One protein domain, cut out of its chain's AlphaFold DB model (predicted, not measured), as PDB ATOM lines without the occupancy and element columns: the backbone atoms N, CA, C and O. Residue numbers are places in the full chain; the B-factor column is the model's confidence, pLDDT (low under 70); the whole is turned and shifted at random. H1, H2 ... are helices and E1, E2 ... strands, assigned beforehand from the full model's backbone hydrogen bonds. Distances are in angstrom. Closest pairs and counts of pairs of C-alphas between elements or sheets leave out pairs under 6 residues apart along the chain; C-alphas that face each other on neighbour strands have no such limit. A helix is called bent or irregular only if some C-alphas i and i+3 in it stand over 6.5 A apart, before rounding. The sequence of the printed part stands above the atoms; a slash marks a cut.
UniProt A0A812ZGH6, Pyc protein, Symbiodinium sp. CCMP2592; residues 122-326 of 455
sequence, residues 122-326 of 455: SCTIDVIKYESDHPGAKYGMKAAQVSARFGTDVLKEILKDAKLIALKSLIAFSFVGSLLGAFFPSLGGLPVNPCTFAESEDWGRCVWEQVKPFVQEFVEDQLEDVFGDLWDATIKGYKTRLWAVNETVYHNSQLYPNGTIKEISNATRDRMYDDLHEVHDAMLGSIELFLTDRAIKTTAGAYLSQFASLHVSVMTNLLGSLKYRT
ATOM      1  N   SER A 122     -28.601 -13.354 -15.720       42.94
ATOM      2  CA  SER A 122     -28.860 -13.380 -17.162       42.94
ATOM      3  C   SER A 122     -29.879 -12.335 -17.619       42.94
ATOM      4  O   SER A 122     -30.051 -12.136 -18.827       42.94
ATOM      5  N   CYS A 123     -30.583 -11.690 -16.684       54.50
ATOM      6  CA  CYS A 123     -31.599 -10.690 -16.990       54.50
ATOM      7  C   CYS A 123     -30.921  -9.408 -17.452       54.50
ATOM      8  O   CYS A 123     -29.913  -9.012 -16.870       54.50
ATOM      9  N   THR A 124     -31.414  -8.803 -18.530       55.75
ATOM     10  CA  THR A 124     -31.060  -7.422 -18.858       55.75
ATOM     11  C   THR A 124     -32.327  -6.581 -18.861       55.75
ATOM     12  O   THR A 124     -33.223  -6.793 -19.684       55.75
ATOM     13  N   ILE A 125     -32.386  -5.606 -17.974       63.69
ATOM     14  CA  ILE A 125     -33.376  -4.550 -17.976       63.69
ATOM     15  C   ILE A 125     -32.869  -3.476 -18.930       63.69
ATOM     16  O   ILE A 125     -31.740  -2.998 -18.835       63.69
ATOM     17  N   ASP A 126     -33.730  -3.069 -19.857       67.94
ATOM     18  CA  ASP A 126     -33.497  -1.876 -20.661       67.94
ATOM     19  C   ASP A 126     -33.552  -0.646 -19.744       67.94
ATOM     20  O   ASP A 126     -34.626  -0.100 -19.488       67.94
ATOM     21  N   VAL A 127     -32.395  -0.244 -19.210       68.69
ATOM     22  CA  VAL A 127     -32.260   0.865 -18.249       68.69
ATOM     23  C   VAL A 127     -32.876   2.144 -18.780       68.69
ATOM     24  O   VAL A 127     -33.596   2.836 -18.069       68.69
ATOM     25  N   ILE A 128     -32.649   2.424 -20.057       70.44
ATOM     26  CA  ILE A 128     -33.086   3.664 -20.690       70.44
ATOM     27  C   ILE A 128     -34.603   3.675 -20.822       70.44
ATOM     28  O   ILE A 128     -35.248   4.677 -20.514       70.44
ATOM     29  N   LYS A 129     -35.189   2.549 -21.242       71.88
ATOM     30  CA  LYS A 129     -36.642   2.416 -21.293       71.88
ATOM     31  C   LYS A 129     -37.258   2.466 -19.896       71.88
ATOM     32  O   LYS A 129     -38.238   3.170 -19.698       71.88
ATOM     33  N   TYR A 130     -36.688   1.761 -18.925       64.69
ATOM     34  CA  TYR A 130     -37.242   1.729 -17.577       64.69
ATOM     35  C   TYR A 130     -37.173   3.101 -16.895       64.69
ATOM     36  O   TYR A 130     -38.169   3.507 -16.310       64.69
ATOM     37  N   GLU A 131     -36.063   3.843 -17.003       66.81
ATOM     38  CA  GLU A 131     -35.966   5.223 -16.492       66.81
ATOM     39  C   GLU A 131     -36.973   6.165 -17.169       66.81
ATOM     40  O   GLU A 131     -37.494   7.075 -16.524       66.81
ATOM     41  N   SER A 132     -37.256   5.949 -18.459       70.06
ATOM     42  CA  SER A 132     -38.293   6.686 -19.190       70.06
ATOM     43  C   SER A 132     -39.697   6.360 -18.675       70.06
ATOM     44  O   SER A 132     -40.520   7.261 -18.535       70.06
ATOM     45  N   ASP A 133     -39.968   5.086 -18.394       64.19
ATOM     46  CA  ASP A 133     -41.269   4.612 -17.916       64.19
ATOM     47  C   ASP A 133     -41.467   4.885 -16.401       64.19
ATOM     48  O   ASP A 133     -42.599   4.923 -15.923       64.19
ATOM     49  N   HIS A 134     -40.380   5.117 -15.647       62.47
ATOM     50  CA  HIS A 134     -40.371   5.323 -14.190       62.47
ATOM     51  C   HIS A 134     -39.508   6.540 -13.790       62.47
ATOM     52  O   HIS A 134     -38.366   6.386 -13.343       62.47
ATOM     53  N   PRO A 135     -40.049   7.773 -13.865       63.06
ATOM     54  CA  PRO A 135     -39.296   9.000 -13.578       63.06
ATOM     55  C   PRO A 135     -38.675   9.073 -12.172       63.06
ATOM     56  O   PRO A 135     -37.635   9.701 -11.978       63.06
ATOM     57  N   GLY A 136     -39.283   8.413 -11.180       60.41
ATOM     58  CA  GLY A 136     -38.752   8.351  -9.815       60.41
ATOM     59  C   GLY A 136     -37.481   7.503  -9.697       60.41
ATOM     60  O   GLY A 136     -36.623   7.819  -8.876       60.41
ATOM     61  N   ALA A 137     -37.290   6.504 -10.568       62.72
ATOM     62  CA  ALA A 137     -36.047   5.745 -10.635       62.72
ATOM     63  C   ALA A 137     -34.924   6.638 -11.165       62.72
ATOM     64  O   ALA A 137     -33.886   6.760 -10.521       62.72
ATOM     65  N   LYS A 138     -35.178   7.379 -12.252       67.69
ATOM     66  CA  LYS A 138     -34.245   8.393 -12.770       67.69
ATOM     67  C   LYS A 138     -33.858   9.414 -11.691       67.69
ATOM     68  O   LYS A 138     -32.690   9.786 -11.585       67.69
ATOM     69  N   TYR A 139     -34.819   9.839 -10.868       66.69
ATOM     70  CA  TYR A 139     -34.559  10.712  -9.723       66.69
ATOM     71  C   TYR A 139     -33.665  10.042  -8.671       66.69
ATOM     72  O   TYR A 139     -32.612  10.586  -8.345       66.69
ATOM     73  N   GLY A 140     -34.027   8.852  -8.181       65.31
ATOM     74  CA  GLY A 140     -33.251   8.124  -7.170       65.31
ATOM     75  C   GLY A 140     -31.818   7.816  -7.621       65.31
ATOM     76  O   GLY A 140     -30.884   7.860  -6.821       65.31
ATOM     77  N   MET A 141     -31.624   7.586  -8.920       69.06
ATOM     78  CA  MET A 141     -30.315   7.364  -9.537       69.06
ATOM     79  C   MET A 141     -29.472   8.647  -9.569       69.06
ATOM     80  O   MET A 141     -28.270   8.596  -9.326       69.06
ATOM     81  N   LYS A 142     -30.092   9.813  -9.800       73.75
ATOM     82  CA  LYS A 142     -29.412  11.123  -9.816       73.75
ATOM     83  C   LYS A 142     -29.274  11.783  -8.439       73.75
ATOM     84  O   LYS A 142     -28.438  12.675  -8.288       73.75
ATOM     85  N   ALA A 143     -30.046  11.364  -7.435       68.69
ATOM     86  CA  ALA A 143     -30.082  11.983  -6.106       68.69
ATOM     87  C   ALA A 143     -28.691  12.081  -5.456       68.69
ATOM     88  O   ALA A 143     -28.338  13.114  -4.885       68.69
ATOM     89  N   ALA A 144     -27.858  11.048  -5.630       70.38
ATOM     90  CA  ALA A 144     -26.486  11.030  -5.137       70.38
ATOM     91  C   ALA A 144     -25.633  12.167  -5.730       70.38
ATOM     92  O   ALA A 144     -24.888  12.822  -4.998       70.38
ATOM     93  N   GLN A 145     -25.763  12.432  -7.035       76.62
ATOM     94  CA  GLN A 145     -25.029  13.498  -7.724       76.62
ATOM     95  C   GLN A 145     -25.557  14.872  -7.316       76.62
ATOM     96  O   GLN A 145     -24.768  15.773  -7.041       76.62
ATOM     97  N   VAL A 146     -26.881  15.029  -7.253       72.38
ATOM     98  CA  VAL A 146     -27.533  16.274  -6.826       72.38
ATOM     99  C   VAL A 146     -27.084  16.656  -5.416       72.38
ATOM    100  O   VAL A 146     -26.624  17.776  -5.208       72.38
ATOM    101  N   SER A 147     -27.127  15.716  -4.468       68.00
ATOM    102  CA  SER A 147     -26.686  15.972  -3.094       68.00
ATOM    103  C   SER A 147     -25.200  16.307  -3.000       68.00
ATOM    104  O   SER A 147     -24.816  17.188  -2.230       68.00
ATOM    105  N   ALA A 148     -24.358  15.642  -3.797       71.12
ATOM    106  CA  ALA A 148     -22.936  15.960  -3.850       71.12
ATOM    107  C   ALA A 148     -22.711  17.406  -4.331       71.12
ATOM    108  O   ALA A 148     -21.970  18.144  -3.687       71.12
ATOM    109  N   ARG A 149     -23.403  17.843  -5.398       74.00
ATOM    110  CA  ARG A 149     -23.304  19.225  -5.915       74.00
ATOM    111  C   ARG A 149     -23.721  20.256  -4.871       74.00
ATOM    112  O   ARG A 149     -22.960  21.181  -4.604       74.00
ATOM    113  N   PHE A 150     -24.880  20.060  -4.238       67.69
ATOM    114  CA  PHE A 150     -25.333  20.935  -3.153       67.69
ATOM    115  C   PHE A 150     -24.322  20.979  -1.994       67.69
ATOM    116  O   PHE A 150     -24.063  22.056  -1.456       67.69
ATOM    117  N   GLY A 151     -23.714  19.832  -1.658       65.75
ATOM    118  CA  GLY A 151     -22.532  19.703  -0.792       65.75
ATOM    119  C   GLY A 151     -21.453  20.729  -1.115       65.75
ATOM    120  O   GLY A 151     -21.131  21.602  -0.306       65.75
ATOM    121  N   THR A 152     -20.913  20.628  -2.323       67.88
ATOM    122  CA  THR A 152     -19.790  21.442  -2.792       67.88
ATOM    123  C   THR A 152     -20.138  22.925  -2.908       67.88
ATOM    124  O   THR A 152     -19.321  23.762  -2.531       67.88
ATOM    125  N   ASP A 153     -21.340  23.281  -3.364       67.56
ATOM    126  CA  ASP A 153     -21.761  24.684  -3.467       67.56
ATOM    127  C   ASP A 153     -21.821  25.359  -2.093       67.56
ATOM    128  O   ASP A 153     -21.342  26.482  -1.920       67.56
ATOM    129  N   VAL A 154     -22.308  24.648  -1.074       63.56
ATOM    130  CA  VAL A 154     -22.289  25.155   0.302       63.56
ATOM    131  C   VAL A 154     -20.876  25.205   0.865       63.56
ATOM    132  O   VAL A 154     -20.528  26.198   1.504       63.56
ATOM    133  N   LEU A 155     -20.023  24.215   0.594       65.19
ATOM    134  CA  LEU A 155     -18.615  24.288   0.989       65.19
ATOM    135  C   LEU A 155     -17.917  25.505   0.375       65.19
ATOM    136  O   LEU A 155     -17.178  26.202   1.071       65.19
ATOM    137  N   LYS A 156     -18.194  25.813  -0.896       70.81
ATOM    138  CA  LYS A 156     -17.697  27.022  -1.561       70.81
ATOM    139  C   LYS A 156     -18.155  28.283  -0.826       70.81
ATOM    140  O   LYS A 156     -17.329  29.164  -0.606       70.81
ATOM    141  N   GLU A 157     -19.407  28.358  -0.375       65.12
ATOM    142  CA  GLU A 157     -19.881  29.467   0.470       65.12
ATOM    143  C   GLU A 157     -19.194  29.511   1.850       65.12
ATOM    144  O   GLU A 157     -18.743  30.579   2.268       65.12
ATOM    145  N   ILE A 158     -19.005  28.370   2.532       59.50
ATOM    146  CA  ILE A 158     -18.258  28.295   3.807       59.50
ATOM    147  C   ILE A 158     -16.830  28.832   3.633       59.50
ATOM    148  O   ILE A 158     -16.288  29.496   4.520       59.50
ATOM    149  N   LEU A 159     -16.195  28.526   2.501       62.91
ATOM    150  CA  LEU A 159     -14.819  28.919   2.219       62.91
ATOM    151  C   LEU A 159     -14.687  30.384   1.763       62.91
ATOM    152  O   LEU A 159     -13.604  30.951   1.932       62.91
ATOM    153  N   LYS A 160     -15.757  31.010   1.246       66.56
ATOM    154  CA  LYS A 160     -15.785  32.433   0.849       66.56
ATOM    155  C   LYS A 160     -15.734  33.389   2.046       66.56
ATOM    156  O   LYS A 160     -14.972  34.353   2.003       66.56
ATOM    157  N   ASP A 161     -16.448  33.099   3.136       52.81
ATOM    158  CA  ASP A 161     -16.588  33.993   4.311       52.81
ATOM    159  C   ASP A 161     -15.398  33.947   5.305       52.81
ATOM    160  O   ASP A 161     -15.503  34.322   6.474       52.81
ATOM    161  N   ALA A 162     -14.218  33.560   4.809       48.91
ATOM    162  CA  ALA A 162     -12.963  33.363   5.531       48.91
ATOM    163  C   ALA A 162     -12.973  32.194   6.540       48.91
ATOM    164  O   ALA A 162     -13.916  31.940   7.286       48.91
ATOM    165  N   LYS A 163     -11.829  31.499   6.613       50.72
ATOM    166  CA  LYS A 163     -11.523  30.308   7.436       50.72
ATOM    167  C   LYS A 163     -11.665  30.493   8.966       50.72
ATOM    168  O   LYS A 163     -11.100  29.700   9.718       50.72
ATOM    169  N   LEU A 164     -12.380  31.512   9.447       48.84
ATOM    170  CA  LEU A 164     -12.473  31.921  10.852       48.84
ATOM    171  C   LEU A 164     -13.909  32.119  11.361       48.84
ATOM    172  O   LEU A 164     -14.095  32.196  12.570       48.84
ATOM    173  N   ILE A 165     -14.918  32.172  10.486       51.25
ATOM    174  CA  ILE A 165     -16.312  32.416  10.886       51.25
ATOM    175  C   ILE A 165     -17.135  31.143  10.623       51.25
ATOM    176  O   ILE A 165     -16.904  30.441   9.638       51.25
ATOM    177  N   ALA A 166     -18.027  30.791  11.555       53.97
ATOM    178  CA  ALA A 166     -18.995  29.708  11.362       53.97
ATOM    179  C   ALA A 166     -20.009  30.107  10.279       53.97
ATOM    180  O   ALA A 166     -20.362  31.283  10.177       53.97
ATOM    181  N   LEU A 167     -20.509  29.142   9.503       59.66
ATOM    182  CA  LEU A 167     -21.494  29.432   8.460       59.66
ATOM    183  C   LEU A 167     -22.718  30.137   9.064       59.66
ATOM    184  O   LEU A 167     -23.196  29.764  10.143       59.66
ATOM    185  N   LYS A 168     -23.241  31.152   8.364       61.56
ATOM    186  CA  LYS A 168     -24.493  31.804   8.762       61.56
ATOM    187  C   LYS A 168     -25.588  30.750   8.868       61.56
ATOM    188  O   LYS A 168     -25.798  29.962   7.947       61.56
ATOM    189  N   SER A 169     -26.306  30.766   9.984       61.88
ATOM    190  CA  SER A 169     -27.216  29.694  10.379       61.88
ATOM    191  C   SER A 169     -28.298  29.378   9.331       61.88
ATOM    192  O   SER A 169     -28.650  28.219   9.153       61.88
ATOM    193  N   LEU A 170     -28.775  30.384   8.587       59.91
ATOM    194  CA  LEU A 170     -29.753  30.210   7.503       59.91
ATOM    195  C   LEU A 170     -29.238  29.327   6.354       59.91
ATOM    196  O   LEU A 170     -29.998  28.529   5.812       59.91
ATOM    197  N   ILE A 171     -27.955  29.447   5.998       62.34
ATOM    198  CA  ILE A 171     -27.343  28.662   4.915       62.34
ATOM    199  C   ILE A 171     -27.178  27.206   5.371       62.34
ATOM    200  O   ILE A 171     -27.518  26.286   4.633       62.34
ATOM    201  N   ALA A 172     -26.739  27.000   6.617       58.59
ATOM    202  CA  ALA A 172     -26.593  25.666   7.200       58.59
ATOM    203  C   ALA A 172     -27.944  24.936   7.325       58.59
ATOM    204  O   ALA A 172     -28.044  23.752   7.019       58.59
ATOM    205  N   PHE A 173     -29.008  25.648   7.702       63.50
ATOM    206  CA  PHE A 173     -30.351  25.072   7.773       63.50
ATOM    207  C   PHE A 173     -30.926  24.727   6.394       63.50
ATOM    208  O   PHE A 173     -31.471  23.638   6.209       63.50
ATOM    209  N   SER A 174     -30.767  25.618   5.407       65.00
ATOM    210  CA  SER A 174     -31.196  25.340   4.031       65.00
ATOM    211  C   SER A 174     -30.547  24.069   3.487       65.00
ATOM    212  O   SER A 174     -31.169  23.360   2.702       65.00
ATOM    213  N   PHE A 175     -29.321  23.761   3.913       63.88
ATOM    214  CA  PHE A 175     -28.647  22.538   3.517       63.88
ATOM    215  C   PHE A 175     -29.329  21.288   4.072       63.88
ATOM    216  O   PHE A 175     -29.596  20.359   3.313       63.88
ATOM    217  N   VAL A 176     -29.609  21.245   5.379       67.56
ATOM    218  CA  VAL A 176     -30.262  20.083   6.009       67.56
ATOM    219  C   VAL A 176     -31.626  19.835   5.359       67.56
ATOM    220  O   VAL A 176     -31.947  18.693   5.036       67.56
ATOM    221  N   GLY A 177     -32.378  20.898   5.060       65.56
ATOM    222  CA  GLY A 177     -33.629  20.812   4.306       65.56
ATOM    223  C   GLY A 177     -33.456  20.245   2.889       65.56
ATOM    224  O   GLY A 177     -34.193  19.340   2.501       65.56
ATOM    225  N   SER A 178     -32.462  20.717   2.126       66.94
ATOM    226  CA  SER A 178     -32.176  20.211   0.772       66.94
ATOM    227  C   SER A 178     -31.684  18.760   0.767       66.94
ATOM    228  O   SER A 178     -32.099  17.979  -0.085       66.94
ATOM    229  N   LEU A 179     -30.845  18.377   1.734       66.94
ATOM    230  CA  LEU A 179     -30.393  16.998   1.947       66.94
ATOM    231  C   LEU A 179     -31.584  16.066   2.196       66.94
ATOM    232  O   LEU A 179     -31.710  15.019   1.557       66.94
ATOM    233  N   LEU A 180     -32.466  16.462   3.119       68.94
ATOM    234  CA  LEU A 180     -33.690  15.730   3.424       68.94
ATOM    235  C   LEU A 180     -34.590  15.631   2.194       68.94
ATOM    236  O   LEU A 180     -35.085  14.550   1.907       68.94
ATOM    237  N   GLY A 181     -34.748  16.712   1.429       63.25
ATOM    238  CA  GLY A 181     -35.521  16.702   0.188       63.25
ATOM    239  C   GLY A 181     -34.948  15.764  -0.880       63.25
ATOM    240  O   GLY A 181     -35.714  15.072  -1.542       63.25
ATOM    241  N   ALA A 182     -33.619  15.702  -1.016       64.31
ATOM    242  CA  ALA A 182     -32.942  14.877  -2.018       64.31
ATOM    243  C   ALA A 182     -33.022  13.368  -1.724       64.31
ATOM    244  O   ALA A 182     -33.211  12.568  -2.640       64.31
ATOM    245  N   PHE A 183     -32.872  12.966  -0.456       66.81
ATOM    246  CA  PHE A 183     -32.828  11.547  -0.066       66.81
ATOM    247  C   PHE A 183     -34.115  11.016   0.561       66.81
ATOM    248  O   PHE A 183     -34.366   9.810   0.511       66.81
ATOM    249  N   PHE A 184     -34.918  11.890   1.163       73.44
ATOM    250  CA  PHE A 184     -36.123  11.554   1.920       73.44
ATOM    251  C   PHE A 184     -37.278  12.508   1.571       73.44
ATOM    252  O   PHE A 184     -37.798  13.190   2.463       73.44
ATOM    253  N   PRO A 185     -37.693  12.571   0.292       62.19
ATOM    254  CA  PRO A 185     -38.761  13.467  -0.127       62.19
ATOM    255  C   PRO A 185     -40.065  13.167   0.621       62.19
ATOM    256  O   PRO A 185     -40.353  12.021   0.979       62.19
ATOM    257  N   SER A 186     -40.852  14.215   0.852       56.97
ATOM    258  CA  SER A 186     -42.148  14.163   1.532       56.97
ATOM    259  C   SER A 186     -43.311  14.394   0.560       56.97
ATOM    260  O   SER A 186     -43.128  14.851  -0.574       56.97
ATOM    261  N   LEU A 187     -44.521  14.056   1.011       48.47
ATOM    262  CA  LEU A 187     -45.762  14.187   0.248       48.47
ATOM    263  C   LEU A 187     -46.008  15.644  -0.173       48.47
ATOM    264  O   LEU A 187     -46.168  16.516   0.674       48.47
ATOM    265  N   GLY A 188     -46.029  15.903  -1.488       47.00
ATOM    266  CA  GLY A 188     -46.251  17.238  -2.065       47.00
ATOM    267  C   GLY A 188     -44.992  18.068  -2.369       47.00
ATOM    268  O   GLY A 188     -45.129  19.197  -2.836       47.00
ATOM    269  N   GLY A 189     -43.782  17.536  -2.155       45.41
ATOM    270  CA  GLY A 189     -42.534  18.162  -2.613       45.41
ATOM    271  C   GLY A 189     -42.275  17.948  -4.113       45.41
ATOM    272  O   GLY A 189     -42.612  16.900  -4.661       45.41
ATOM    273  N   LEU A 190     -41.673  18.935  -4.788       39.94
ATOM    274  CA  LEU A 190     -41.129  18.755  -6.141       39.94
ATOM    275  C   LEU A 190     -39.830  17.920  -6.090       39.94
ATOM    276  O   LEU A 190     -39.034  18.129  -5.172       39.94
ATOM    277  N   PRO A 191     -39.561  17.049  -7.084       45.50
ATOM    278  CA  PRO A 191     -40.423  16.702  -8.218       45.50
ATOM    279  C   PRO A 191     -41.546  15.718  -7.831       45.50
ATOM    280  O   PRO A 191     -41.354  14.813  -7.020       45.50
ATOM    281  N   VAL A 192     -42.727  15.895  -8.442       46.69
ATOM    282  CA  VAL A 192     -43.931  15.076  -8.203       46.69
ATOM    283  C   VAL A 192     -43.650  13.621  -8.610       46.69
ATOM    284  O   VAL A 192     -43.313  13.332  -9.755       46.69
ATOM    285  N   ASN A 193     -43.723  12.719  -7.631       49.41
ATOM    286  CA  ASN A 193     -43.112  11.388  -7.647       49.41
ATOM    287  C   ASN A 193     -44.128  10.265  -8.000       49.41
ATOM    288  O   ASN A 193     -45.274  10.326  -7.541       49.41
ATOM    289  N   PRO A 194     -43.729   9.208  -8.749       49.12
ATOM    290  CA  PRO A 194     -44.539   8.004  -9.017       49.12
ATOM    291  C   PRO A 194     -45.014   7.204  -7.784       49.12
ATOM    292  O   PRO A 194     -45.878   6.342  -7.924       49.12
ATOM    293  N   CYS A 195     -44.514   7.477  -6.575       53.12
ATOM    294  CA  CYS A 195     -44.975   6.867  -5.316       53.12
ATOM    295  C   CYS A 195     -46.316   7.438  -4.805       53.12
ATOM    296  O   CYS A 195     -46.555   7.473  -3.601       53.12
ATOM    297  N   THR A 196     -47.207   7.883  -5.698       43.75
ATOM    298  CA  THR A 196     -48.437   8.651  -5.402       43.75
ATOM    299  C   THR A 196     -49.423   7.938  -4.453       43.75
ATOM    300  O   THR A 196     -50.365   8.563  -3.975       43.75
ATOM    301  N   PHE A 197     -49.205   6.651  -4.158       46.66
ATOM    302  CA  PHE A 197     -50.034   5.821  -3.275       46.66
ATOM    303  C   PHE A 197     -49.291   5.235  -2.059       46.66
ATOM    304  O   PHE A 197     -49.877   4.427  -1.344       46.66
ATOM    305  N   ALA A 198     -48.026   5.599  -1.819       46.41
ATOM    306  CA  ALA A 198     -47.340   5.222  -0.583       46.41
ATOM    307  C   ALA A 198     -47.917   6.020   0.600       46.41
ATOM    308  O   ALA A 198     -48.142   7.231   0.479       46.41
ATOM    309  N   GLU A 199     -48.143   5.367   1.746       48.03
ATOM    310  CA  GLU A 199     -48.502   6.066   2.989       48.03
ATOM    311  C   GLU A 199     -47.444   7.134   3.301       48.03
ATOM    312  O   GLU A 199     -46.270   6.928   3.009       48.03
ATOM    313  N   SER A 200     -47.833   8.286   3.864       49.75
ATOM    314  CA  SER A 200     -46.982   9.487   4.022       49.75
ATOM    315  C   SER A 200     -45.609   9.243   4.668       49.75
ATOM    316  O   SER A 200     -44.675  10.011   4.442       49.75
ATOM    317  N   GLU A 201     -45.458   8.171   5.444       51.31
ATOM    318  CA  GLU A 201     -44.212   7.800   6.121       51.31
ATOM    319  C   GLU A 201     -43.248   6.960   5.251       51.31
ATOM    320  O   GLU A 201     -42.029   7.017   5.462       51.31
ATOM    321  N   ASP A 202     -43.753   6.291   4.206       55.62
ATOM    322  CA  ASP A 202     -43.029   5.343   3.336       55.62
ATOM    323  C   ASP A 202     -42.448   5.971   2.055       55.62
ATOM    324  O   ASP A 202     -41.886   5.293   1.194       55.62
ATOM    325  N   TRP A 203     -42.506   7.299   1.937       62.28
ATOM    326  CA  TRP A 203     -42.096   8.035   0.731       62.28
ATOM    327  C   TRP A 203     -40.605   7.896   0.433       62.28
ATOM    328  O   TRP A 203     -40.207   7.556  -0.682       62.28
ATOM    329  N   GLY A 204     -39.776   8.100   1.460       58.16
ATOM    330  CA  GLY A 204     -38.334   7.889   1.368       58.16
ATOM    331  C   GLY A 204     -37.989   6.431   1.055       58.16
ATOM    332  O   GLY A 204     -37.119   6.185   0.234       58.16
ATOM    333  N   ARG A 205     -38.714   5.466   1.631       69.81
ATOM    334  CA  ARG A 205     -38.489   4.039   1.361       69.81
ATOM    335  C   ARG A 205     -38.754   3.718  -0.108       69.81
ATOM    336  O   ARG A 205     -37.895   3.149  -0.773       69.81
ATOM    337  N   CYS A 206     -39.885   4.185  -0.636       67.06
ATOM    338  CA  CYS A 206     -40.285   3.963  -2.021       67.06
ATOM    339  C   CYS A 206     -39.255   4.496  -3.034       67.06
ATOM    340  O   CYS A 206     -38.939   3.807  -3.998       67.06
ATOM    341  N   VAL A 207     -38.671   5.684  -2.809       61.69
ATOM    342  CA  VAL A 207     -37.621   6.246  -3.691       61.69
ATOM    343  C   VAL A 207     -36.381   5.362  -3.739       61.69
ATOM    344  O   VAL A 207     -35.823   5.133  -4.811       61.69
ATOM    345  N   TRP A 208     -35.967   4.839  -2.588       67.44
ATOM    346  CA  TRP A 208     -34.828   3.933  -2.512       67.44
ATOM    347  C   TRP A 208     -35.157   2.569  -3.143       67.44
ATOM    348  O   TRP A 208     -34.308   1.989  -3.820       67.44
ATOM    349  N   GLU A 209     -36.395   2.086  -3.026       70.50
ATOM    350  CA  GLU A 209     -36.859   0.847  -3.667       70.50
ATOM    351  C   GLU A 209     -36.977   0.951  -5.196       70.50
ATOM    352  O   GLU A 209     -36.854  -0.064  -5.875       70.50
ATOM    353  N   GLN A 210     -37.137   2.141  -5.790       63.34
ATOM    354  CA  GLN A 210     -37.286   2.265  -7.255       63.34
ATOM    355  C   GLN A 210     -36.049   1.824  -8.046       63.34
ATOM    356  O   GLN A 210     -36.147   1.498  -9.231       63.34
ATOM    357  N   VAL A 211     -34.891   1.804  -7.386       62.88
ATOM    358  CA  VAL A 211     -33.607   1.393  -7.962       62.88
ATOM    359  C   VAL A 211     -33.389  -0.126  -7.848       62.88
ATOM    360  O   VAL A 211     -32.517  -0.692  -8.511       62.88
ATOM    361  N   LYS A 212     -34.224  -0.807  -7.051       65.50
ATOM    362  CA  LYS A 212     -34.142  -2.239  -6.741       65.50
ATOM    363  C   LYS A 212     -34.078  -3.137  -7.981       65.50
ATOM    364  O   LYS A 212     -33.190  -3.986  -7.997       65.50
ATOM    365  N   PRO A 213     -34.910  -2.973  -9.034       60.28
ATOM    366  CA  PRO A 213     -34.870  -3.881 -10.184       60.28
ATOM    367  C   PRO A 213     -33.506  -3.907 -10.875       60.28
ATOM    368  O   PRO A 213     -33.045  -4.963 -11.286       60.28
ATOM    369  N   PHE A 214     -32.823  -2.765 -10.931       61.53
ATOM    370  CA  PHE A 214     -31.494  -2.672 -11.525       61.53
ATOM    371  C   PHE A 214     -30.403  -3.221 -10.632       61.53
ATOM    372  O   PHE A 214     -29.509  -3.920 -11.091       61.53
ATOM    373  N   VAL A 215     -30.480  -2.905  -9.342       61.06
ATOM    374  CA  VAL A 215     -29.549  -3.433  -8.352       61.06
ATOM    375  C   VAL A 215     -29.595  -4.959  -8.336       61.06
ATOM    376  O   VAL A 215     -28.544  -5.582  -8.206       61.06
ATOM    377  N   GLN A 216     -30.777  -5.553  -8.538       62.44
ATOM    378  CA  GLN A 216     -30.992  -7.004  -8.528       62.44
ATOM    379  C   GLN A 216     -30.150  -7.740  -9.571       62.44
ATOM    380  O   GLN A 216     -29.795  -8.892  -9.344       62.44
ATOM    381  N   GLU A 217     -29.800  -7.084 -10.681       60.00
ATOM    382  CA  GLU A 217     -28.954  -7.671 -11.730       60.00
ATOM    383  C   GLU A 217     -27.484  -7.807 -11.314       60.00
ATOM    384  O   GLU A 217     -26.722  -8.543 -11.945       60.00
ATOM    385  N   PHE A 218     -27.067  -7.078 -10.275       58.91
ATOM    386  CA  PHE A 218     -25.667  -6.949  -9.868       58.91
ATOM    387  C   PHE A 218     -25.377  -7.515  -8.474       58.91
ATOM    388  O   PHE A 218     -24.213  -7.545  -8.071       58.91
ATOM    389  N   VAL A 219     -26.401  -7.973  -7.749       58.44
ATOM    390  CA  VAL A 219     -26.271  -8.605  -6.427       58.44
ATOM    391  C   VAL A 219     -26.637 -10.085  -6.498       58.44
ATOM    392  O   VAL A 219     -27.474 -10.492  -7.298       58.44
ATOM    393  N   GLU A 220     -25.989 -10.902  -5.667       56.91
ATOM    394  CA  GLU A 220     -26.268 -12.344  -5.595       56.91
ATOM    395  C   GLU A 220     -27.466 -12.645  -4.682       56.91
ATOM    396  O   GLU A 220     -28.171 -13.628  -4.901       56.91
ATOM    397  N   ASP A 221     -27.730 -11.778  -3.700       56.88
ATOM    398  CA  ASP A 221     -28.854 -11.918  -2.775       56.88
ATOM    399  C   ASP A 221     -30.153 -11.348  -3.380       56.88
ATOM    400  O   ASP A 221     -30.164 -10.281  -4.002       56.88
ATOM    401  N   GLN A 222     -31.284 -12.031  -3.180       54.50
ATOM    402  CA  GLN A 222     -32.592 -11.477  -3.541       54.50
ATOM    403  C   GLN A 222     -32.922 -10.275  -2.640       54.50
ATOM    404  O   GLN A 222     -32.925 -10.378  -1.416       54.50
ATOM    405  N   LEU A 223     -33.200  -9.117  -3.248       55.12
ATOM    406  CA  LEU A 223     -33.429  -7.842  -2.557       55.12
ATOM    407  C   LEU A 223     -34.767  -7.777  -1.817       55.12
ATOM    408  O   LEU A 223     -34.989  -6.816  -1.082       55.12
ATOM    409  N   GLU A 224     -35.686  -8.712  -2.076       50.47
ATOM    410  CA  GLU A 224     -37.074  -8.638  -1.608       50.47
ATOM    411  C   GLU A 224     -37.216  -8.603  -0.090       50.47
ATOM    412  O   GLU A 224     -37.982  -7.767   0.387       50.47
ATOM    413  N   ASP A 225     -36.382  -9.343   0.642       58.34
ATOM    414  CA  ASP A 225     -36.399  -9.334   2.112       58.34
ATOM    415  C   ASP A 225     -35.275  -8.467   2.712       58.34
ATOM    416  O   ASP A 225     -35.468  -7.749   3.691       58.34
ATOM    417  N   VAL A 226     -34.100  -8.434   2.072       66.00
ATOM    418  CA  VAL A 226     -32.884  -7.829   2.651       66.00
ATOM    419  C   VAL A 226     -32.913  -6.294   2.648       66.00
ATOM    420  O   VAL A 226     -32.315  -5.658   3.521       66.00
ATOM    421  N   PHE A 227     -33.601  -5.657   1.688       70.94
ATOM    422  CA  PHE A 227     -33.704  -4.193   1.684       70.94
ATOM    423  C   PHE A 227     -34.588  -3.670   2.822       70.94
ATOM    424  O   PHE A 227     -34.237  -2.660   3.430       70.94
ATOM    425  N   GLY A 228     -35.703  -4.346   3.121       72.00
ATOM    426  CA  GLY A 228     -36.585  -3.965   4.227       72.00
ATOM    427  C   GLY A 228     -35.833  -3.954   5.557       72.00
ATOM    428  O   GLY A 228     -35.855  -2.952   6.269       72.00
ATOM    429  N   ASP A 229     -35.056  -5.008   5.808       76.38
ATOM    430  CA  ASP A 229     -34.209  -5.119   6.995       76.38
ATOM    431  C   ASP A 229     -33.134  -4.022   7.049       76.38
ATOM    432  O   ASP A 229     -32.946  -3.383   8.085       76.38
ATOM    433  N   LEU A 230     -32.449  -3.747   5.930       77.25
ATOM    434  CA  LEU A 230     -31.464  -2.662   5.842       77.25
ATOM    435  C   LEU A 230     -32.099  -1.287   6.103       77.25
ATOM    436  O   LEU A 230     -31.500  -0.427   6.760       77.25
ATOM    437  N   TRP A 231     -33.297  -1.063   5.564       81.69
ATOM    438  CA  TRP A 231     -34.039   0.174   5.746       81.69
ATOM    439  C   TRP A 231     -34.399   0.376   7.214       81.69
ATOM    440  O   TRP A 231     -34.027   1.398   7.792       81.69
ATOM    441  N   ASP A 232     -35.079  -0.594   7.821       81.38
ATOM    442  CA  ASP A 232     -35.584  -0.476   9.186       81.38
ATOM    443  C   ASP A 232     -34.460  -0.471  10.230       81.38
ATOM    444  O   ASP A 232     -34.535   0.293  11.195       81.38
ATOM    445  N   ALA A 233     -33.392  -1.250  10.023       79.75
ATOM    446  CA  ALA A 233     -32.265  -1.307  10.953       79.75
ATOM    447  C   ALA A 233     -31.359  -0.066  10.890       79.75
ATOM    448  O   ALA A 233     -30.774   0.312  11.906       79.75
ATOM    449  N   THR A 234     -31.236   0.566   9.716       83.75
ATOM    450  CA  THR A 234     -30.173   1.552   9.464       83.75
ATOM    451  C   THR A 234     -30.704   2.851   8.852       83.75
ATOM    452  O   THR A 234     -30.665   3.904   9.492       83.75
ATOM    453  N   ILE A 235     -31.224   2.806   7.620       83.31
ATOM    454  CA  ILE A 235     -31.521   4.020   6.830       83.31
ATOM    455  C   ILE A 235     -32.645   4.852   7.468       83.31
ATOM    456  O   ILE A 235     -32.543   6.080   7.553       83.31
ATOM    457  N   LYS A 236     -33.689   4.193   7.982       84.62
ATOM    458  CA  LYS A 236     -34.800   4.828   8.701       84.62
ATOM    459  C   LYS A 236     -34.310   5.586   9.931       84.62
ATOM    460  O   LYS A 236     -34.755   6.705  10.168       84.62
ATOM    461  N   GLY A 237     -33.348   5.025  10.666       85.81
ATOM    462  CA  GLY A 237     -32.730   5.682  11.817       85.81
ATOM    463  C   GLY A 237     -32.052   7.004  11.445       85.81
ATOM    464  O   GLY A 237     -32.254   8.009  12.129       85.81
ATOM    465  N   TYR A 238     -31.313   7.038  10.330       87.94
ATOM    466  CA  TYR A 238     -30.701   8.277   9.829       87.94
ATOM    467  C   TYR A 238     -31.745   9.295   9.387       87.94
ATOM    468  O   TYR A 238     -31.649  10.459   9.774       87.94
ATOM    469  N   LYS A 239     -32.768   8.856   8.640       85.31
ATOM    470  CA  LYS A 239     -33.905   9.702   8.249       85.31
ATOM    471  C   LYS A 239     -34.522  10.359   9.483       85.31
ATOM    472  O   LYS A 239     -34.611  11.580   9.528       85.31
ATOM    473  N   THR A 240     -34.914   9.571  10.484       85.88
ATOM    474  CA  THR A 240     -35.567  10.073  11.701       85.88
ATOM    475  C   THR A 240     -34.703  11.096  12.430       85.88
ATOM    476  O   THR A 240     -35.208  12.149  12.807       85.88
ATOM    477  N   ARG A 241     -33.400  10.833  12.592       87.69
ATOM    478  CA  ARG A 241     -32.493  11.780  13.257       87.69
ATOM    479  C   ARG A 241     -32.343  13.077  12.468       87.69
ATOM    480  O   ARG A 241     -32.500  14.142  13.045       87.69
ATOM    481  N   LEU A 242     -32.104  13.005  11.157       86.81
ATOM    482  CA  LEU A 242     -31.958  14.196  10.311       86.81
ATOM    483  C   LEU A 242     -33.241  15.040  10.272       86.81
ATOM    484  O   LEU A 242     -33.169  16.266  10.337       86.81
ATOM    485  N   TRP A 243     -34.413  14.399  10.223       84.19
ATOM    486  CA  TRP A 243     -35.698  15.090  10.341       84.19
ATOM    487  C   TRP A 243     -35.859  15.763  11.707       84.19
ATOM    488  O   TRP A 243     -36.236  16.931  11.752       84.19
ATOM    489  N   ALA A 244     -35.484  15.091  12.799       86.50
ATOM    490  CA  ALA A 244     -35.516  15.678  14.136       86.50
ATOM    491  C   ALA A 244     -34.582  16.893  14.269       86.50
ATOM    492  O   ALA A 244     -34.966  17.883  14.896       86.50
ATOM    493  N   VAL A 245     -33.396  16.868  13.642       86.00
ATOM    494  CA  VAL A 245     -32.511  18.046  13.555       86.00
ATOM    495  C   VAL A 245     -33.236  19.196  12.858       86.00
ATOM    496  O   VAL A 245     -33.303  20.304  13.391       86.00
ATOM    497  N   ASN A 246     -33.815  18.934  11.685       84.06
ATOM    498  CA  ASN A 246     -34.509  19.945  10.893       84.06
ATOM    499  C   ASN A 246     -35.705  20.560  11.644       84.06
ATOM    500  O   ASN A 246     -35.828  21.783  11.720       84.06
ATOM    501  N   GLU A 247     -36.549  19.735  12.263       85.81
ATOM    502  CA  GLU A 247     -37.693  20.190  13.063       85.81
ATOM    503  C   GLU A 247     -37.253  20.993  14.289       85.81
ATOM    504  O   GLU A 247     -37.778  22.078  14.550       85.81
ATOM    505  N   THR A 248     -36.244  20.506  15.017       85.62
ATOM    506  CA  THR A 248     -35.711  21.187  16.203       85.62
ATOM    507  C   THR A 248     -35.165  22.562  15.845       85.62
ATOM    508  O   THR A 248     -35.399  23.527  16.577       85.62
ATOM    509  N   VAL A 249     -34.463  22.690  14.718       83.88
ATOM    510  CA  VAL A 249     -33.976  23.991  14.256       83.88
ATOM    511  C   VAL A 249     -35.138  24.887  13.856       83.88
ATOM    512  O   VAL A 249     -35.179  26.032  14.306       83.88
ATOM    513  N   TYR A 250     -36.097  24.383  13.079       83.88
ATOM    514  CA  TYR A 250     -37.254  25.158  12.632       83.88
ATOM    515  C   TYR A 250     -38.050  25.740  13.808       83.88
ATOM    516  O   TYR A 250     -38.284  26.947  13.862       83.88
ATOM    517  N   HIS A 251     -38.392  24.909  14.797       87.00
ATOM    518  CA  HIS A 251     -39.163  25.327  15.970       87.00
ATOM    519  C   HIS A 251     -38.408  26.283  16.899       87.00
ATOM    520  O   HIS A 251     -39.030  27.122  17.547       87.00
ATOM    521  N   ASN A 252     -37.078  26.188  16.951       86.81
ATOM    522  CA  ASN A 252     -36.235  27.056  17.778       86.81
ATOM    523  C   ASN A 252     -35.684  28.273  17.014       86.81
ATOM    524  O   ASN A 252     -34.707  28.890  17.457       86.81
ATOM    525  N   SER A 253     -36.275  28.607  15.865       85.56
ATOM    526  CA  SER A 253     -35.886  29.745  15.032       85.56
ATOM    527  C   SER A 253     -36.971  30.817  14.982       85.56
ATOM    528  O   SER A 253     -38.155  30.554  15.184       85.56
ATOM    529  N   GLN A 254     -36.577  32.055  14.686       85.06
ATOM    530  CA  GLN A 254     -37.532  33.110  14.361       85.06
ATOM    531  C   GLN A 254     -38.025  32.915  12.930       85.06
ATOM    532  O   GLN A 254     -37.215  32.763  12.014       85.06
ATOM    533  N   LEU A 255     -39.338  32.977  12.729       84.75
ATOM    534  CA  LEU A 255     -39.973  32.792  11.428       84.75
ATOM    535  C   LEU A 255     -40.552  34.112  10.911       84.75
ATOM    536  O   LEU A 255     -41.042  34.946  11.674       84.75
ATOM    537  N   TYR A 256     -40.511  34.296   9.596       77.44
ATOM    538  CA  TYR A 256     -41.349  35.275   8.915       77.44
ATOM    539  C   TYR A 256     -42.823  34.817   8.925       77.44
ATOM    540  O   TYR A 256     -43.096  33.626   9.084       77.44
ATOM    541  N   PRO A 257     -43.797  35.721   8.694       80.06
ATOM    542  CA  PRO A 257     -45.219  35.354   8.630       80.06
ATOM    543  C   PRO A 257     -45.567  34.314   7.553       80.06
ATOM    544  O   PRO A 257     -46.571  33.622   7.675       80.06
ATOM    545  N   ASN A 258     -44.746  34.192   6.505       75.62
ATOM    546  CA  ASN A 258     -44.875  33.174   5.455       75.62
ATOM    547  C   ASN A 258     -44.270  31.807   5.852       75.62
ATOM    548  O   ASN A 258     -44.204  30.913   5.014       75.62
ATOM    549  N   GLY A 259     -43.790  31.656   7.091       73.69
ATOM    550  CA  GLY A 259     -43.214  30.418   7.612       73.69
ATOM    551  C   GLY A 259     -41.747  30.175   7.247       73.69
ATOM    552  O   GLY A 259     -41.205  29.154   7.669       73.69
ATOM    553  N   THR A 260     -41.080  31.070   6.507       75.19
ATOM    554  CA  THR A 260     -39.644  30.923   6.219       75.19
ATOM    555  C   THR A 260     -38.801  31.351   7.413       75.19
ATOM    556  O   THR A 260     -39.154  32.278   8.146       75.19
ATOM    557  N   ILE A 261     -37.660  30.688   7.621       73.94
ATOM    558  CA  ILE A 261     -36.764  31.053   8.716       73.94
ATOM    559  C   ILE A 261     -36.173  32.440   8.461       73.94
ATOM    560  O   ILE A 261     -35.566  32.700   7.423       73.94
ATOM    561  N   LYS A 262     -36.353  33.328   9.438       78.12
ATOM    562  CA  LYS A 262     -35.778  34.670   9.480       78.12
ATOM    563  C   LYS A 262     -34.415  34.671  10.153       78.12
ATOM    564  O   LYS A 262     -33.476  35.272   9.644       78.12
ATOM    565  N   GLU A 263     -34.312  34.029  11.311       80.62
ATOM    566  CA  GLU A 263     -33.097  34.038  12.120       80.62
ATOM    567  C   GLU A 263     -33.015  32.776  12.976       80.62
ATOM    568  O   GLU A 263     -34.024  32.299  13.491       80.62
ATOM    569  N   ILE A 264     -31.801  32.263  13.162       80.69
ATOM    570  CA  ILE A 264     -31.519  31.100  14.005       80.69
ATOM    571  C   ILE A 264     -30.479  31.521  15.035       80.69
ATOM    572  O   ILE A 264     -29.409  32.021  14.668       80.69
ATOM    573  N   SER A 265     -30.778  31.296  16.314       84.81
ATOM    574  CA  SER A 265     -29.853  31.628  17.398       84.81
ATOM    575  C   SER A 265     -28.557  30.808  17.304       84.81
ATOM    576  O   SER A 265     -28.564  29.676  16.815       84.81
ATOM    577  N   ASN A 266     -27.445  31.341  17.822       84.12
ATOM    578  CA  ASN A 266     -26.188  30.585  17.895       84.12
ATOM    579  C   ASN A 266     -26.353  29.278  18.687       84.12
ATOM    580  O   ASN A 266     -25.835  28.258  18.261       84.12
ATOM    581  N   ALA A 267     -27.129  29.283  19.777       87.56
ATOM    582  CA  ALA A 267     -27.385  28.078  20.568       87.56
ATOM    583  C   ALA A 267     -28.136  27.001  19.762       87.56
ATOM    584  O   ALA A 267     -27.772  25.829  19.814       87.56
ATOM    585  N   THR A 268     -29.143  27.398  18.977       87.12
ATOM    586  CA  THR A 268     -29.875  26.493  18.074       87.12
ATOM    587  C   THR A 268     -28.955  25.939  16.983       87.12
ATOM    588  O   THR A 268     -28.982  24.747  16.699       87.12
ATOM    589  N   ARG A 269     -28.109  26.794  16.393       84.81
ATOM    590  CA  ARG A 269     -27.131  26.396  15.370       84.81
ATOM    591  C   ARG A 269     -26.089  25.423  15.922       84.81
ATOM    592  O   ARG A 269     -25.765  24.441  15.267       84.81
ATOM    593  N   ASP A 270     -25.540  25.700  17.097       87.56
ATOM    594  CA  ASP A 270     -24.491  24.865  17.681       87.56
ATOM    595  C   ASP A 270     -25.058  23.489  18.063       87.56
ATOM    596  O   ASP A 270     -24.440  22.473  17.754       87.56
ATOM    597  N   ARG A 271     -26.292  23.444  18.593       89.38
ATOM    598  CA  ARG A 271     -27.022  22.190  18.823       89.38
ATOM    599  C   ARG A 271     -27.267  21.404  17.536       89.38
ATOM    600  O   ARG A 271     -27.014  20.211  17.513       89.38
ATOM    601  N   MET A 272     -27.688  22.066  16.457       89.19
ATOM    602  CA  MET A 272     -27.863  21.425  15.147       89.19
ATOM    603  C   MET A 272     -26.585  20.723  14.680       89.19
ATOM    604  O   MET A 272     -26.650  19.615  14.159       89.19
ATOM    605  N   TYR A 273     -25.422  21.358  14.852       90.06
ATOM    606  CA  TYR A 273     -24.151  20.737  14.487       90.06
ATOM    607  C   TYR A 273     -23.776  19.573  15.402       90.06
ATOM    608  O   TYR A 273     -23.208  18.602  14.912       90.06
ATOM    609  N   ASP A 274     -24.083  19.655  16.696       92.94
ATOM    610  CA  ASP A 274     -23.887  18.543  17.627       92.94
ATOM    611  C   ASP A 274     -24.770  17.345  17.243       92.94
ATOM    612  O   ASP A 274     -24.259  16.238  17.092       92.94
ATOM    613  N   ASP A 275     -26.048  17.577  16.940       92.12
ATOM    614  CA  ASP A 275     -26.960  16.520  16.501       92.12
ATOM    615  C   ASP A 275     -26.547  15.940  15.125       92.12
ATOM    616  O   ASP A 275     -26.614  14.731  14.904       92.12
ATOM    617  N   LEU A 276     -26.059  16.772  14.190       90.56
ATOM    618  CA  LEU A 276     -25.491  16.304  12.914       90.56
ATOM    619  C   LEU A 276     -24.233  15.451  13.116       90.56
ATOM    620  O   LEU A 276     -24.017  14.500  12.362       90.56
ATOM    621  N   HIS A 277     -23.410  15.770  14.116       92.38
ATOM    622  CA  HIS A 277     -22.227  14.978  14.443       92.38
ATOM    623  C   HIS A 277     -22.624  13.596  14.969       92.38
ATOM    624  O   HIS A 277     -22.035  12.596  14.571       92.38
ATOM    625  N   GLU A 278     -23.687  13.498  15.772       92.25
ATOM    626  CA  GLU A 278     -24.218  12.196  16.199       92.25
ATOM    627  C   GLU A 278     -24.744  11.354  15.024       92.25
ATOM    628  O   GLU A 278     -24.664  10.120  15.051       92.25
ATOM    629  N   VAL A 279     -25.279  11.991  13.973       91.50
ATOM    630  CA  VAL A 279     -25.628  11.288  12.727       91.50
ATOM    631  C   VAL A 279     -24.365  10.793  12.024       91.50
ATOM    632  O   VAL A 279     -24.318   9.624  11.642       91.50
ATOM    633  N   HIS A 280     -23.336  11.634  11.891       92.00
ATOM    634  CA  HIS A 280     -22.038  11.249  11.322       92.00
ATOM    635  C   HIS A 280     -21.427  10.037  12.041       92.00
ATOM    636  O   HIS A 280     -21.096   9.044  11.391       92.00
ATOM    637  N   ASP A 281     -21.372  10.058  13.374       90.56
ATOM    638  CA  ASP A 281     -20.840   8.953  14.178       90.56
ATOM    639  C   ASP A 281     -21.640   7.655  13.976       90.56
ATOM    640  O   ASP A 281     -21.073   6.564  13.860       90.56
ATOM    641  N   ALA A 282     -22.970   7.753  13.869       89.19
ATOM    642  CA  ALA A 282     -23.825   6.600  13.593       89.19
ATOM    643  C   ALA A 282     -23.620   6.032  12.174       89.19
ATOM    644  O   ALA A 282     -23.673   4.811  11.977       89.19
ATOM    645  N   MET A 283     -23.373   6.897  11.187       90.38
ATOM    646  CA  MET A 283     -23.043   6.489   9.819       90.38
ATOM    647  C   MET A 283     -21.659   5.836   9.751       90.38
ATOM    648  O   MET A 283     -21.516   4.787   9.119       90.38
ATOM    649  N   LEU A 284     -20.664   6.368  10.467       87.50
ATOM    650  CA  LEU A 284     -19.362   5.719  10.639       87.50
ATOM    651  C   LEU A 284     -19.498   4.331  11.274       87.50
ATOM    652  O   LEU A 284     -18.905   3.375  10.782       87.50
ATOM    653  N   GLY A 285     -20.329   4.190  12.309       84.38
ATOM    654  CA  GLY A 285     -20.581   2.904  12.968       84.38
ATOM    655  C   GLY A 285     -21.178   1.831  12.050       84.38
ATOM    656  O   GLY A 285     -21.028   0.643  12.325       84.38
ATOM    657  N   SER A 286     -21.815   2.229  10.945       84.38
ATOM    658  CA  SER A 286     -22.432   1.307   9.978       84.38
ATOM    659  C   SER A 286     -21.664   1.216   8.659       84.38
ATOM    660  O   SER A 286     -22.091   0.515   7.745       84.38
ATOM    661  N   ILE A 287     -20.526   1.903   8.532       84.56
ATOM    662  CA  ILE A 287     -19.816   2.048   7.258       84.56
ATOM    663  C   ILE A 287     -19.364   0.702   6.670       84.56
ATOM    664  O   ILE A 287     -19.398   0.505   5.455       84.56
ATOM    665  N   GLU A 288     -18.997  -0.261   7.520       80.50
ATOM    666  CA  GLU A 288     -18.551  -1.593   7.095       80.50
ATOM    667  C   GLU A 288     -19.641  -2.391   6.379       80.50
ATOM    668  O   GLU A 288     -19.341  -3.142   5.443       80.50
ATOM    669  N   LEU A 289     -20.906  -2.183   6.765       78.94
ATOM    670  CA  LEU A 289     -22.060  -2.805   6.120       78.94
ATOM    671  C   LEU A 289     -22.076  -2.493   4.622       78.94
ATOM    672  O   LEU A 289     -22.405  -3.344   3.801       78.94
ATOM    673  N   PHE A 290     -21.656  -1.277   4.273       79.75
ATOM    674  CA  PHE A 290     -21.633  -0.794   2.906       79.75
ATOM    675  C   PHE A 290     -20.283  -0.997   2.224       79.75
ATOM    676  O   PHE A 290     -20.273  -1.088   1.003       79.75
ATOM    677  N   LEU A 291     -19.152  -1.080   2.940       76.12
ATOM    678  CA  LEU A 291     -17.802  -1.094   2.344       76.12
ATOM    679  C   LEU A 291     -17.119  -2.464   2.250       76.12
ATOM    680  O   LEU A 291     -16.185  -2.606   1.459       76.12
ATOM    681  N   THR A 292     -17.537  -3.466   3.027       69.75
ATOM    682  CA  THR A 292     -16.846  -4.769   3.051       69.75
ATOM    683  C   THR A 292     -16.879  -5.481   1.692       69.75
ATOM    684  O   THR A 292     -17.797  -5.306   0.892       69.75
ATOM    685  N   ASP A 293     -15.871  -6.313   1.409       59.44
ATOM    686  CA  ASP A 293     -15.768  -6.998   0.109       59.44
ATOM    687  C   ASP A 293     -16.914  -8.006  -0.105       59.44
ATOM    688  O   ASP A 293     -17.342  -8.228  -1.234       59.44
ATOM    689  N   ARG A 294     -17.464  -8.576   0.981       56.81
ATOM    690  CA  ARG A 294     -18.699  -9.377   0.916       56.81
ATOM    691  C   ARG A 294     -19.889  -8.525   0.488       56.81
ATOM    692  O   ARG A 294     -20.716  -9.010  -0.275       56.81
ATOM    693  N   ALA A 295     -19.932  -7.255   0.899       56.06
ATOM    694  CA  ALA A 295     -21.039  -6.365   0.588       56.06
ATOM    695  C   ALA A 295     -21.190  -6.091  -0.915       56.06
ATOM    696  O   ALA A 295     -22.294  -5.777  -1.344       56.06
ATOM    697  N   ILE A 296     -20.135  -6.282  -1.723       53.31
ATOM    698  CA  ILE A 296     -20.170  -6.152  -3.195       53.31
ATOM    699  C   ILE A 296     -21.306  -6.982  -3.815       53.31
ATOM    700  O   ILE A 296     -21.865  -6.579  -4.828       53.31
ATOM    701  N   LYS A 297     -21.659  -8.111  -3.192       56.91
ATOM    702  CA  LYS A 297     -22.700  -9.037  -3.656       56.91
ATOM    703  C   LYS A 297     -24.031  -8.893  -2.910       56.91
ATOM    704  O   LYS A 297     -24.974  -9.608  -3.230       56.91
ATOM    705  N   THR A 298     -24.100  -7.985  -1.938       63.62
ATOM    706  CA  THR A 298     -25.260  -7.787  -1.056       63.62
ATOM    707  C   THR A 298     -26.045  -6.540  -1.443       63.62
ATOM    708  O   THR A 298     -25.495  -5.587  -2.001       63.62
ATOM    709  N   THR A 299     -27.303  -6.484  -1.013       66.56
ATOM    710  CA  THR A 299     -28.165  -5.298  -1.087       66.56
ATOM    711  C   THR A 299     -27.490  -4.027  -0.582       66.56
ATOM    712  O   THR A 299     -27.482  -3.019  -1.283       66.56
ATOM    713  N   ALA A 300     -26.873  -4.068   0.604       66.94
ATOM    714  CA  ALA A 300     -26.232  -2.895   1.194       66.94
ATOM    715  C   ALA A 300     -25.145  -2.318   0.284       66.94
ATOM    716  O   ALA A 300     -25.063  -1.106   0.092       66.94
ATOM    717  N   GLY A 301     -24.340  -3.175  -0.345       68.62
ATOM    718  CA  GLY A 301     -23.265  -2.696  -1.198       68.62
ATOM    719  C   GLY A 301     -23.728  -2.011  -2.480       68.62
ATOM    720  O   GLY A 301     -23.011  -1.145  -2.993       68.62
ATOM    721  N   ALA A 302     -24.921  -2.327  -2.970       72.00
ATOM    722  CA  ALA A 302     -25.490  -1.662  -4.131       72.00
ATOM    723  C   ALA A 302     -26.028  -0.253  -3.838       72.00
ATOM    724  O   ALA A 302     -25.992   0.618  -4.709       72.00
ATOM    725  N   TYR A 303     -26.436  -0.009  -2.591       76.81
ATOM    726  CA  TYR A 303     -26.825   1.311  -2.090       76.81
ATOM    727  C   TYR A 303     -25.637   2.147  -1.588       76.81
ATOM    728  O   TYR A 303     -25.830   3.229  -1.028       76.81
ATOM    729  N   LEU A 304     -24.395   1.679  -1.789       82.69
ATOM    730  CA  LEU A 304     -23.198   2.376  -1.312       82.69
ATOM    731  C   LEU A 304     -23.103   3.809  -1.845       82.69
ATOM    732  O   LEU A 304     -22.726   4.683  -1.079       82.69
ATOM    733  N   SER A 305     -23.421   4.072  -3.117       82.12
ATOM    734  CA  SER A 305     -23.287   5.431  -3.674       82.12
ATOM    735  C   SER A 305     -24.266   6.410  -3.019       82.12
ATOM    736  O   SER A 305     -23.879   7.512  -2.639       82.12
ATOM    737  N   GLN A 306     -25.510   5.986  -2.779       79.06
ATOM    738  CA  GLN A 306     -26.514   6.790  -2.083       79.06
ATOM    739  C   GLN A 306     -26.133   7.017  -0.613       79.06
ATOM    740  O   GLN A 306     -26.180   8.151  -0.139       79.06
ATOM    741  N   PHE A 307     -25.707   5.964   0.094       85.44
ATOM    742  CA  PHE A 307     -25.212   6.078   1.468       85.44
ATOM    743  C   PHE A 307     -23.982   6.995   1.559       85.44
ATOM    744  O   PHE A 307     -23.934   7.868   2.422       85.44
ATOM    745  N   ALA A 308     -23.020   6.838   0.646       88.06
ATOM    746  CA  ALA A 308     -21.822   7.663   0.564       88.06
ATOM    747  C   ALA A 308     -22.170   9.129   0.308       88.06
ATOM    748  O   ALA A 308     -21.703   9.983   1.051       88.06
ATOM    749  N   SER A 309     -23.033   9.438  -0.666       85.31
ATOM    750  CA  SER A 309     -23.457  10.821  -0.904       85.31
ATOM    751  C   SER A 309     -24.170  11.421   0.304       85.31
ATOM    752  O   SER A 309     -23.872  12.558   0.658       85.31
ATOM    753  N   LEU A 310     -25.064  10.677   0.967       85.38
ATOM    754  CA  LEU A 310     -25.716  11.145   2.193       85.38
ATOM    755  C   LEU A 310     -24.673  11.463   3.272       85.38
ATOM    756  O   LEU A 310     -24.706  12.537   3.870       85.38
ATOM    757  N   HIS A 311     -23.712  10.561   3.482       89.88
ATOM    758  CA  HIS A 311     -22.691  10.731   4.508       89.88
ATOM    759  C   HIS A 311     -21.729  11.879   4.193       89.88
ATOM    760  O   HIS A 311     -21.440  12.692   5.066       89.88
ATOM    761  N   VAL A 312     -21.268  11.984   2.942       87.44
ATOM    762  CA  VAL A 312     -20.421  13.088   2.474       87.44
ATOM    763  C   VAL A 312     -21.135  14.412   2.679       87.44
ATOM    764  O   VAL A 312     -20.546  15.327   3.238       87.44
ATOM    765  N   SER A 313     -22.420  14.506   2.348       83.44
ATOM    766  CA  SER A 313     -23.193  15.718   2.599       83.44
ATOM    767  C   SER A 313     -23.324  16.043   4.098       83.44
ATOM    768  O   SER A 313     -23.220  17.213   4.470       83.44
ATOM    769  N   VAL A 314     -23.476  15.053   4.989       87.81
ATOM    770  CA  VAL A 314     -23.407  15.276   6.451       87.81
ATOM    771  C   VAL A 314     -22.024  15.807   6.863       87.81
ATOM    772  O   VAL A 314     -21.951  16.833   7.537       87.81
ATOM    773  N   MET A 315     -20.933  15.184   6.405       88.00
ATOM    774  CA  MET A 315     -19.558  15.635   6.679       88.00
ATOM    775  C   MET A 315     -19.318  17.068   6.182       88.00
ATOM    776  O   MET A 315     -18.741  17.892   6.892       88.00
ATOM    777  N   THR A 316     -19.819  17.413   4.994       81.81
ATOM    778  CA  THR A 316     -19.699  18.764   4.440       81.81
ATOM    779  C   THR A 316     -20.447  19.806   5.278       81.81
ATOM    780  O   THR A 316     -19.918  20.900   5.468       81.81
ATOM    781  N   ASN A 317     -21.616  19.484   5.854       81.44
ATOM    782  CA  ASN A 317     -22.265  20.397   6.809       81.44
ATOM    783  C   ASN A 317     -21.421  20.642   8.041       81.44
ATOM    784  O   ASN A 317     -21.363  21.769   8.522       81.44
ATOM    785  N   LEU A 318     -20.805  19.591   8.584       86.94
ATOM    786  CA  LEU A 318     -20.034  19.696   9.819       86.94
ATOM    787  C   LEU A 318     -18.874  20.684   9.665       86.94
ATOM    788  O   LEU A 318     -18.563  21.411  10.608       86.94
ATOM    789  N   LEU A 319     -18.328  20.834   8.452       81.56
ATOM    790  CA  LEU A 319     -17.339  21.871   8.133       81.56
ATOM    791  C   LEU A 319     -17.873  23.308   8.279       81.56
ATOM    792  O   LEU A 319     -17.078  24.245   8.360       81.56
ATOM    793  N   GLY A 320     -19.189  23.513   8.341       78.00
ATOM    794  CA  GLY A 320     -19.812  24.799   8.660       78.00
ATOM    795  C   GLY A 320     -19.652  25.207  10.130       78.00
ATOM    796  O   GLY A 320     -19.747  26.396  10.455       78.00
ATOM    797  N   SER A 321     -19.356  24.247  11.011       83.81
ATOM    798  CA  SER A 321     -19.063  24.468  12.426       83.81
ATOM    799  C   SER A 321     -17.571  24.667  12.663       83.81
ATOM    800  O   SER A 321     -16.742  23.881  12.215       83.81
ATOM    801  N   LEU A 322     -17.198  25.669  13.463       82.94
ATOM    802  CA  LEU A 322     -15.803  25.821  13.903       82.94
ATOM    803  C   LEU A 322     -15.342  24.655  14.792       82.94
ATOM    804  O   LEU A 322     -14.151  24.353  14.806       82.94
ATOM    805  N   LYS A 323     -16.279  24.001  15.492       89.44
ATOM    806  CA  LYS A 323     -16.016  22.861  16.381       89.44
ATOM    807  C   LYS A 323     -15.568  21.619  15.605       89.44
ATOM    808  O   LYS A 323     -14.642  20.958  16.052       89.44
ATOM    809  N   TYR A 324     -16.173  21.364  14.442       87.44
ATOM    810  CA  TYR A 324     -15.962  20.158  13.620       87.44
ATOM    811  C   TYR A 324     -15.178  20.425  12.326       87.44
ATOM    812  O   TYR A 324     -15.149  19.617  11.401       87.44
ATOM    813  N   ARG A 325     -14.532  21.594  12.235       79.88
ATOM    814  CA  ARG A 325     -13.622  21.964  11.141       79.88
ATOM    815  C   ARG A 325     -12.166  21.883  11.595       79.88
ATOM    816  O   ARG A 325     -11.323  22.665  11.138       79.88
ATOM    817  N   THR A 326     -11.821  20.987  12.514       82.31
ATOM    818  CA  THR A 326     -10.422  20.843  12.943       82.31
ATOM    819  C   THR A 326      -9.567  20.248  11.816       82.31
ATOM    820  O   THR A 326     -10.071  19.881  10.750       82.31
TER     821      THR A 326
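What this domain is: This is residues 122 to 326 of the 455 residues of the protein "Pyc protein" of Symbiodinium sp. CCMP2592 (UniProt A0A812ZGH6). Five helices, H2, H3, H6b, H7 and H11, make an up-and-down bundle, each running against the one before it in the chain. The small strand hairpin E1 E2 is at one end of the bundle, while the arm H6a and the short helices H5, H8, H9 and H10 gather towards the other. The printed part has 205 residues with eleven named helices and two antiparallel strands, in the order H1 to H6, E1, E2, H7 to H11: mostly helix. It is compact, with a radius of gyration of the C-alphas of 17.9 A and spans of 55 by 39 by 29 A.

Where its parts are: H1 is residues 127 to 133, beginning at C-alpha 127 (-32.260, 0.865, -18.249). H2, residues 135 to 160, is 36.2 A long, with a kink of 45 degrees near residue 142; it is only just irregular, C-alphas 141 and 144 being 6.9 A apart. H3 is residues 169 to 183, 21.7 A; H4 203 to 209; H5 212 to 215. H6, residues 223 to 251, was assigned as one helix by its hydrogen bonds, but is bent: C-alphas 233 and 236 are 7.0 A apart, and arms H6a, 223 to 233, and H6b, 236 to 251, stand at 42 degrees. E1 is 253 to 255, E2 261 to 264. H7, 266 to 285, is 28.7 A long; H8 is 287 to 291, H9 294 to 297, H10 299 to 302. H11, 304 to 318, ends at C-alpha 318 (-20.034, 19.696, 9.819).

How they stand to each other: H2 and H3 form a helical hairpin and touch at Ala 143 and Ala 182, their closest C-alphas, 5.8 A. H2 touches H11 with residues 143 to 155 alone, closest at Ala 144 and Ser 309, 5.2 A. H6b touches H7 at a shallow tilt of 3 degrees, opposite ways, closest at Val 245 and Met 272, 6.0 A. In the hairpin E1 E2, N 254 and O 263 are within hydrogen-bond range at 2.8 A. H1 and H2 only just touch, with 3 pairs of C-alphas within 8 A, and only at the corner. H2 touches H4 with residues 136 to 140 alone, closest at Gly 140 and Val 207, 5.9 A. H10 touches H6a and H8; H5 and H9 are each close to H10 but not clearly touching. Not every O i to N i+4 pair is within range in H2, 20 of 22, and H6a, 6 of 7.

The domain as a whole: The farthest C-alphas, of Ser 122 and Pro 257, are 57.5 A apart. The printed part has no cut. The link from H3 to H4, 19 residues, is long. Mean pLDDT of the printed part is 71.1; 103 residues are under 70, among them 185 to 208.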